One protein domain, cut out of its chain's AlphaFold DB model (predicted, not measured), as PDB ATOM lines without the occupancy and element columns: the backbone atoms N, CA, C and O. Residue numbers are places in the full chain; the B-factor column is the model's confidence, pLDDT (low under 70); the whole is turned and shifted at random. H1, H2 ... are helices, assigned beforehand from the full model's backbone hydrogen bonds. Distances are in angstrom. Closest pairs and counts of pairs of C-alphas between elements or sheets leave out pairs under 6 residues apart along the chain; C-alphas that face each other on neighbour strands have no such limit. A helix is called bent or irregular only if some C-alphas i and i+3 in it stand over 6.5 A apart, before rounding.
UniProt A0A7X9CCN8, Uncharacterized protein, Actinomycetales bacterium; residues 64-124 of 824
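AT A GLANCE: This is residues 64 to 124 of the 824 residues of an uncharacterized protein of Actinomycetales bacterium (UniProt A0A7X9CCN8). Three helices make an open zigzag like a Z: H1 runs in from one end, the short H2 folds back in the middle stroke, and the long H3 sets off again in much the same direction as H1, toward the far end. The contacts are few, and H1 and H3 have H2 between them along the chain and make no contact with each other; residues 64 to 73 of H1 stick out at one end and residues 107 to 112 of H3 toward the other, where a short tail without a named element follows. The printed part has 61 residues with three named helices, in the order H1, H2, H3, and no named strand; the class is all helix. The whole is loose, with a radius of gyration of the C-alphas of 15.2 A, and the C-alphas span 53 by 23 by 16 A along their three main axes.

IN THESE COORDINATES: The printed part begins with H1, residues 64 to 79, which runs from C-alpha 64 at (-12.933, 67.153, 221.890) to C-alpha 79, a length of 23.2 A. H1 is irregular: its C-alphas 65 and 68 are 7.1 A apart. Residues 80 to 82 follow, and then comes H2, residues 83 to 92, with 14.4 A from its first to its last C-alpha; it begins at C-alpha 83 at (-30.726, 78.686, 225.888). After residues 93 to 95 comes H3, residues 96 to 118, the longest helix with 23 residues and 33.8 A from first to last C-alpha. H3 is irregular too, with C-alphas 97 and 100 at 7.0 A from each other. It ends at C-alpha 118 at (-49.528, 89.204, 238.205), and residues 119 to 124 follow it.

HOW THE PARTS SIT: H1 and H2 touch only at the corner by their link, and H1 does so with residues 74 to 78 alone. Their closest C-alphas are those of Phe 77 and Gly 83, 5.5 A apart, and 4 pairs of C-alphas are within 8 A. The two helices run opposite ways at a steep tilt of 54 degrees, with their centres 14.2 A apart. H2 and H3 are close but not clearly touching, with 2 pairs of C-alphas within 8 A. The closest C-alphas of these two are those of Leu 89 and Val 99, 7.5 A apart. They too run opposite ways at a steep tilt, here of 49 degrees, and their centres are 14.1 A apart. H1 and H3 are apart. In H2 every O i to N i+4 pair is within hydrogen-bond range; in H1 this holds for 10 of 12 pairs and in H3 for 17 of 19.

THE WHOLE: The two C-alphas farthest apart are those of Glu 65 and Gln 124, at 52.9 A, and the first and last printed C-alphas, of Leu 64 and Gln 124, are 52.5 A apart. Three stretches stand free: residues 64 to 73, which belong to H1; residues 107 to 112, which belong to H3; and residues 117 to 122. Without them the body has 39 residues and spans 37 by 23 by 15 A, with a radius of gyration of 12.3 A. The links H1 to H2 and H2 to H3 are both tight, with 3 residues each, and there is no long link. The printed part has no cut. The mean pLDDT of the printed part is 85.8, and of its helices H2 has a mean of 92, H1 of 87 and H3 of 86. The model's confidence is low, under 70, at residues 120 to 124.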
ATOM      1  N   LEU A  64     -12.290  68.220 222.677       74.56
ATOM      2  CA  LEU A  64     -12.933  67.153 221.890       74.56
ATOM      3  C   LEU A  64     -13.533  66.044 222.774       74.56
ATOM      4  O   LEU A  64     -14.609  65.532 222.465       74.56
ATOM      5  N   GLU A  65     -12.878  65.687 223.882       78.25
ATOM      6  CA  GLU A  65     -13.374  64.676 224.830       78.25
ATOM      7  C   GLU A  65     -14.623  65.158 225.589       78.25
ATOM      8  O   GLU A  65     -15.551  64.379 225.825       78.25
ATOM      9  N   THR A  66     -14.704  66.453 225.918       79.12
ATOM     10  CA  THR A  66     -15.877  67.035 226.598       79.12
ATOM     11  C   THR A  66     -17.013  67.428 225.648       79.12
ATOM     12  O   THR A  66     -18.165  67.550 226.082       79.12
ATOM     13  N   LEU A  67     -16.735  67.594 224.350       82.19
ATOM     14  CA  LEU A  67     -17.675  68.084 223.334       82.19
ATOM     15  C   LEU A  67     -19.010  67.315 223.251       82.19
ATOM     16  O   LEU A  67     -20.051  67.977 223.181       82.19
ATOM     17  N   PRO A  68     -19.066  65.968 223.319       84.81
ATOM     18  CA  PRO A  68     -20.335  65.237 223.324       84.81
ATOM     19  C   PRO A  68     -21.212  65.596 224.530       84.81
ATOM     20  O   PRO A  68     -22.405  65.858 224.370       84.81
ATOM     21  N   ARG A  69     -20.613  65.686 225.727       85.94
ATOM     22  CA  ARG A  69     -21.317  66.021 226.974       85.94
ATOM     23  C   ARG A  69     -21.721  67.494 227.026       85.94
ATOM     24  O   ARG A  69     -22.841  67.791 227.430       85.94
ATOM     25  N   ARG A  70     -20.867  68.411 226.556       87.81
ATOM     26  CA  ARG A  70     -21.237  69.822 226.337       87.81
ATOM     27  C   ARG A  70     -22.431  69.930 225.387       87.81
ATOM     28  O   ARG A  70     -23.395  70.610 225.707       87.81
ATOM     29  N   THR A  71     -22.415  69.209 224.266       88.19
ATOM     30  CA  THR A  71     -23.513  69.212 223.281       88.19
ATOM     31  C   THR A  71     -24.830  68.681 223.863       88.19
ATOM     32  O   THR A  71     -25.898  69.205 223.553       88.19
ATOM     33  N   GLU A  72     -24.773  67.646 224.703       91.62
ATOM     34  CA  GLU A  72     -25.930  67.117 225.437       91.62
ATOM     35  C   GLU A  72     -26.495  68.155 226.421       91.62
ATOM     36  O   GLU A  72     -27.695  68.433 226.401       91.62
ATOM     37  N   LEU A  73     -25.628  68.772 227.231       91.50
ATOM     38  CA  LEU A  73     -26.006  69.796 228.208       91.50
ATOM     39  C   LEU A  73     -26.580  71.051 227.537       91.50
ATOM     40  O   LEU A  73     -27.616  71.532 227.974       91.50
ATOM     41  N   LEU A  74     -25.981  71.534 226.444       91.31
ATOM     42  CA  LEU A  74     -26.493  72.677 225.674       91.31
ATOM     43  C   LEU A  74     -27.893  72.409 225.105       91.31
ATOM     44  O   LEU A  74     -28.772  73.259 225.225       91.31
ATOM     45  N   ARG A  75     -28.141  71.214 224.543       91.44
ATOM     46  CA  ARG A  75     -29.493  70.834 224.091       91.44
ATOM     47  C   ARG A  75     -30.488  70.767 225.242       91.44
ATOM     48  O   ARG A  75     -31.636  71.155 225.055       91.44
ATOM     49  N   ARG A  76     -30.062  70.272 226.407       95.00
ATOM     50  CA  ARG A  76     -30.909  70.238 227.598       95.00
ATOM     51  C   ARG A  76     -31.219  71.651 228.096       95.00
ATOM     52  O   ARG A  76     -32.389  71.947 228.262       95.00
ATOM     53  N   PHE A  77     -30.233  72.531 228.259       92.19
ATOM     54  CA  PHE A  77     -30.480  73.917 228.675       92.19
ATOM     55  C   PHE A  77     -31.394  74.658 227.692       92.19
ATOM     56  O   PHE A  77     -32.301  75.356 228.129       92.19
ATOM     57  N   ALA A  78     -31.237  74.449 226.380       90.50
ATOM     58  CA  ALA A  78     -32.149  75.005 225.380       90.50
ATOM     59  C   ALA A  78     -33.585  74.442 225.480       90.50
ATOM     60  O   ALA A  78     -34.541  75.177 225.251       90.50
ATOM     61  N   PHE A  79     -33.754  73.163 225.837       92.62
ATOM     62  CA  PHE A  79     -35.067  72.552 226.091       92.62
ATOM     63  C   PHE A  79     -35.696  73.036 227.411       92.62
ATOM     64  O   PHE A  79     -36.888  73.321 227.452       92.62
ATOM     65  N   ASP A  80     -34.878  73.191 228.455       90.88
ATOM     66  CA  ASP A  80     -35.246  73.703 229.782       90.88
ATOM     67  C   ASP A  80     -35.473  75.243 229.771       90.88
ATOM     68  O   ASP A  80     -35.709  75.841 230.817       90.88
ATOM     69  N   GLY A  81     -35.409  75.904 228.602       88.88
ATOM     70  CA  GLY A  81     -35.676  77.340 228.407       88.88
ATOM     71  C   GLY A  81     -34.494  78.287 228.668       88.88
ATOM     72  O   GLY A  81     -34.600  79.484 228.429       88.88
ATOM     73  N   LEU A  82     -33.345  77.765 229.098       90.62
ATOM     74  CA  LEU A  82     -32.146  78.518 229.489       90.62
ATOM     75  C   LEU A  82     -31.173  78.796 228.323       90.62
ATOM     76  O   LEU A  82     -30.039  79.214 228.551       90.62
ATOM     77  N   GLY A  83     -31.585  78.550 227.074       91.19
ATOM     78  CA  GLY A  83     -30.726  78.686 225.888       91.19
ATOM     79  C   GLY A  83     -30.152  80.095 225.703       91.19
ATOM     80  O   GLY A  83     -28.940  80.243 225.549       91.19
ATOM     81  N   ASP A  84     -31.003  81.118 225.790       90.56
ATOM     82  CA  ASP A  84     -30.601  82.516 225.580       90.56
ATOM     83  C   ASP A  84     -29.660  83.017 226.691       90.56
ATOM     84  O   ASP A  84     -28.689  83.717 226.406       90.56
ATOM     85  N   LEU A  85     -29.873  82.580 227.941       90.38
ATOM     86  CA  LEU A  85     -28.971  82.866 229.064       90.38
ATOM     87  C   LEU A  85     -27.581  82.256 228.838       90.38
ATOM     88  O   LEU A  85     -26.567  82.915 229.056       90.38
ATOM     89  N   VAL A  86     -27.507  81.005 228.374       92.19
ATOM     90  CA  VAL A  86     -26.220  80.351 228.084       92.19
ATOM     91  C   VAL A  86     -25.475  81.056 226.941       92.19
ATOM     92  O   VAL A  86     -24.249  81.166 226.990       92.19
ATOM     93  N   GLU A  87     -26.190  81.570 225.939       92.00
ATOM     94  CA  GLU A  87     -25.594  82.341 224.843       92.00
ATOM     95  C   GLU A  87     -25.147  83.751 225.259       92.00
ATOM     96  O   GLU A  87     -24.074  84.195 224.839       92.00
ATOM     97  N   ASP A  88     -25.881  84.435 226.139       92.56
ATOM     98  CA  ASP A  88     -25.444  85.702 226.738       92.56
ATOM     99  C   ASP A  88     -24.183  85.516 227.603       92.56
ATOM    100  O   ASP A  88     -23.166  86.171 227.357       92.56
ATOM    101  N   LEU A  89     -24.184  84.552 228.532       92.69
ATOM    102  CA  LEU A  89     -23.018  84.207 229.361       92.69
ATOM    103  C   LEU A  89     -21.775  83.901 228.507       92.69
ATOM    104  O   LEU A  89     -20.664  84.349 228.817       92.69
ATOM    105  N   ARG A  90     -21.962  83.169 227.398       90.00
ATOM    106  CA  ARG A  90     -20.912  82.852 226.416       90.00
ATOM    107  C   ARG A  90     -20.419  84.097 225.676       90.00
ATOM    108  O   ARG A  90     -19.213  84.239 225.468       90.00
ATOM    109  N   THR A  91     -21.324  84.999 225.306       93.69
ATOM    110  CA  THR A  91     -21.019  86.247 224.590       93.69
ATOM    111  C   THR A  91     -20.266  87.236 225.480       93.69
ATOM    112  O   THR A  91     -19.246  87.785 225.059       93.69
ATOM    113  N   ARG A  92     -20.702  87.401 226.735       91.44
ATOM    114  CA  ARG A  92     -20.035  88.223 227.760       91.44
ATOM    115  C   ARG A  92     -18.743  87.600 228.304       91.44
ATOM    116  O   ARG A  92     -17.961  88.305 228.936       91.44
ATOM    117  N   ARG A  93     -18.491  86.312 228.026       91.50
ATOM    118  CA  ARG A  93     -17.346  85.518 228.524       91.50
ATOM    119  C   ARG A  93     -17.250  85.520 230.056       91.50
ATOM    120  O   ARG A  93     -16.172  85.714 230.617       91.50
ATOM    121  N   VAL A  94     -18.388  85.321 230.720       90.06
ATOM    122  CA  VAL A  94     -18.496  85.367 232.187       90.06
ATOM    123  C   VAL A  94     -17.566  84.326 232.844       90.06
ATOM    124  O   VAL A  94     -17.573  83.162 232.429       90.06
ATOM    125  N   PRO A  95     -16.766  84.699 233.867       92.19
ATOM    126  CA  PRO A  95     -15.956  83.760 234.643       92.19
ATOM    127  C   PRO A  95     -16.802  82.659 235.290       92.19
ATOM    128  O   PRO A  95     -17.886  82.928 235.799       92.19
ATOM    129  N   ILE A  96     -16.278  81.429 235.354       89.75
ATOM    130  CA  ILE A  96     -17.004  80.273 235.914       89.75
ATOM    131  C   ILE A  96     -17.526  80.518 237.343       89.75
ATOM    132  O   ILE A  96     -18.641  80.115 237.659       89.75
ATOM    133  N   GLU A  97     -16.766  81.266 238.150       93.44
ATOM    134  CA  GLU A  97     -17.112  81.683 239.518       93.44
ATOM    135  C   GLU A  97     -18.425  82.494 239.594       93.44
ATOM    136  O   GLU A  97     -19.123  82.464 240.603       93.44
ATOM    137  N   GLN A  98     -18.768  83.235 238.531       90.25
ATOM    138  CA  GLN A  98     -19.909  84.160 238.484       90.25
ATOM    139  C   GLN A  98     -21.161  83.559 237.825       90.25
ATOM    140  O   GLN A  98     -22.256  84.083 238.011       90.25
ATOM    141  N   VAL A  99     -21.038  82.433 237.108       91.25
ATOM    142  CA  VAL A  99     -22.158  81.792 236.384       91.25
ATOM    143  C   VAL A  99     -23.329  81.431 237.309       91.25
ATOM    144  O   VAL A  99     -24.483  81.524 236.897       91.25
ATOM    145  N   GLY A 100     -23.054  81.062 238.566       90.75
ATOM    146  CA  GLY A 100     -24.100  80.815 239.567       90.75
ATOM    147  C   GLY A 100     -24.885  82.079 239.935       90.75
ATOM    148  O   GLY A 100     -26.112  82.067 239.895       90.75
ATOM    149  N   ALA A 101     -24.185  83.182 240.213       86.44
ATOM    150  CA  ALA A 101     -24.806  84.459 240.577       86.44
ATOM    151  C   ALA A 101     -25.613  85.072 239.417       86.44
ATOM    152  O   ALA A 101     -26.682  85.630 239.635       86.44
ATOM    153  N   GLU A 102     -25.143  84.923 238.178       89.25
ATOM    154  CA  GLU A 102     -25.858  85.365 236.971       89.25
ATOM    155  C   GLU A 102     -27.141  84.555 236.717       89.25
ATOM    156  O   GLU A 102     -28.163  85.112 236.307       89.25
ATOM    157  N   LEU A 103     -27.121  83.245 237.000       90.31
ATOM    158  CA  LEU A 103     -28.316  82.400 236.956       90.31
ATOM    159  C   LEU A 103     -29.316  82.789 238.055       90.31
ATOM    160  O   LEU A 103     -30.505  82.906 237.766       90.31
ATOM    161  N   GLU A 104     -28.850  83.028 239.286       88.31
ATOM    162  CA  GLU A 104     -29.705  83.509 240.379       88.31
ATOM    163  C   GLU A 104     -30.310  84.884 240.057       88.31
ATOM    164  O   GLU A 104     -31.521  85.050 240.179       88.31
ATOM    165  N   LEU A 105     -29.515  85.841 239.565       84.25
ATOM    166  CA  LEU A 105     -29.988  87.157 239.123       84.25
ATOM    167  C   LEU A 105     -31.067  87.038 238.036       84.25
ATOM    168  O   LEU A 105     -32.127  87.653 238.144       84.25
ATOM    169  N   SER A 106     -30.823  86.213 237.014       87.19
ATOM    170  CA  SER A 106     -31.769  85.980 235.914       87.19
ATOM    171  C   SER A 106     -33.073  85.337 236.399       87.19
ATOM    172  O   SER A 106     -34.164  85.716 235.961       87.19
ATOM    173  N   TRP A 107     -32.974  84.391 237.338       88.81
ATOM    174  CA  TRP A 107     -34.117  83.726 237.954       88.81
ATOM    175  C   TRP A 107     -34.940  84.694 238.808       88.81
ATOM    176  O   TRP A 107     -36.144  84.828 238.589       88.81
ATOM    177  N   TRP A 108     -34.306  85.416 239.736       84.25
ATOM    178  CA  TRP A 108     -34.989  86.371 240.613       84.25
ATOM    179  C   TRP A 108     -35.614  87.526 239.836       84.25
ATOM    180  O   TRP A 108     -36.749  87.901 240.125       84.25
ATOM    181  N   ARG A 109     -34.941  88.023 238.793       82.62
ATOM    182  CA  ARG A 109     -35.516  88.988 237.851       82.62
ATOM    183  C   ARG A 109     -36.768  88.439 237.163       82.62
ATOM    184  O   ARG A 109     -37.794  89.111 237.180       82.62
ATOM    185  N   SER A 110     -36.721  87.220 236.624       85.56
ATOM    186  CA  SER A 110     -37.888  86.588 235.982       85.56
ATOM    187  C   SER A 110     -39.051  86.377 236.962       85.56
ATOM    188  O   SER A 110     -40.213  86.558 236.599       85.56
ATOM    189  N   VAL A 111     -38.754  86.032 238.221       86.69
ATOM    190  CA  VAL A 111     -39.756  85.926 239.294       86.69
ATOM    191  C   VAL A 111     -40.365  87.295 239.613       86.69
ATOM    192  O   VAL A 111     -41.585  87.391 239.741       86.69
ATOM    193  N   LEU A 112     -39.562  88.361 239.691       78.69
ATOM    194  CA  LEU A 112     -40.059  89.711 239.964       78.69
ATOM    195  C   LEU A 112     -40.898  90.266 238.806       78.69
ATOM    196  O   LEU A 112     -41.966  90.822 239.048       78.69
ATOM    197  N   GLU A 113     -40.468  90.071 237.557       78.94
ATOM    198  CA  GLU A 113     -41.230  90.448 236.358       78.94
ATOM    199  C   GLU A 113     -42.580  89.699 236.294       78.94
ATOM    200  O   GLU A 113     -43.606  90.294 235.951       78.94
ATOM    201  N   LEU A 114     -42.623  88.428 236.720       84.62
ATOM    202  CA  LEU A 114     -43.864  87.657 236.850       84.62
ATOM    203  C   LEU A 114     -44.766  88.180 237.982       84.62
ATOM    204  O   LEU A 114     -45.971  88.306 237.774       84.62
ATOM    205  N   ILE A 115     -44.211  88.517 239.152       81.88
ATOM    206  CA  ILE A 115     -44.964  89.114 240.271       81.88
ATOM    207  C   ILE A 115     -45.545  90.477 239.865       81.88
ATOM    208  O   ILE A 115     -46.730  90.724 240.085       81.88
ATOM    209  N   ALA A 116     -44.751  91.326 239.208       74.94
ATOM    210  CA  ALA A 116     -45.173  92.633 238.705       74.94
ATOM    211  C   ALA A 116     -46.325  92.525 237.694       74.94
ATOM    212  O   ALA A 116     -47.274  93.303 237.746       74.94
ATOM    213  N   GLY A 117     -46.255  91.546 236.784       79.19
ATOM    214  CA  GLY A 117     -47.316  91.274 235.814       79.19
ATOM    215  C   GLY A 117     -48.563  90.606 236.408       79.19
ATOM    216  O   GLY A 117     -49.645  90.728 235.833       79.19
ATOM    217  N   ALA A 118     -48.431  89.905 237.538       81.25
ATOM    218  CA  ALA A 118     -49.528  89.204 238.205       81.25
ATOM    219  C   ALA A 118     -50.310  90.085 239.193       81.25
ATOM    220  O   ALA A 118     -51.517  89.896 239.327       81.25
ATOM    221  N   GLU A 119     -49.646  91.027 239.869       78.31
ATOM    222  CA  GLU A 119     -50.240  91.882 240.901       78.31
ATOM    223  C   GLU A 119     -50.312  93.354 240.435       78.31
ATOM    224  O   GLU A 119     -49.320  94.089 240.517       78.31
ATOM    225  N   PRO A 120     -51.483  93.829 239.958       69.06
ATOM    226  CA  PRO A 120     -51.621  95.163 239.382       69.06
ATOM    227  C   PRO A 120     -51.271  96.299 240.340       69.06
ATOM    228  O   PRO A 120     -50.974  97.393 239.864       69.06
ATOM    229  N   THR A 121     -51.340  96.098 241.659       67.69
ATOM    230  CA  THR A 121     -50.954  97.139 242.626       67.69
ATOM    231  C   THR A 121     -49.449  97.400 242.635       67.69
ATOM    232  O   THR A 121     -49.055  98.555 242.766       67.69
ATOM    233  N   ILE A 122     -48.609  96.389 242.387       66.50
ATOM    234  CA  ILE A 122     -47.152  96.559 242.261       66.50
ATOM    235  C   ILE A 122     -46.823  97.296 240.952       66.50
ATOM    236  O   ILE A 122     -46.112  98.298 240.965       66.50
ATOM    237  N   SER A 123     -47.430  96.896 239.828       63.91
ATOM    238  CA  SER A 123     -47.242  97.574 238.531       63.91
ATOM    239  C   SER A 123     -47.808  99.008 238.463       63.91
ATOM    240  O   SER A 123     -47.557  99.698 237.475       63.91
ATOM    241  N   GLN A 124     -48.585  99.464 239.451       64.00
ATOM    242  CA  GLN A 124     -49.167 100.816 239.477       64.00
ATOM    243  C   GLN A 124     -48.247 101.881 240.090       64.00
ATOM    244  O   GLN A 124     -48.497 103.068 239.882       64.00
TER     245      GLN A 124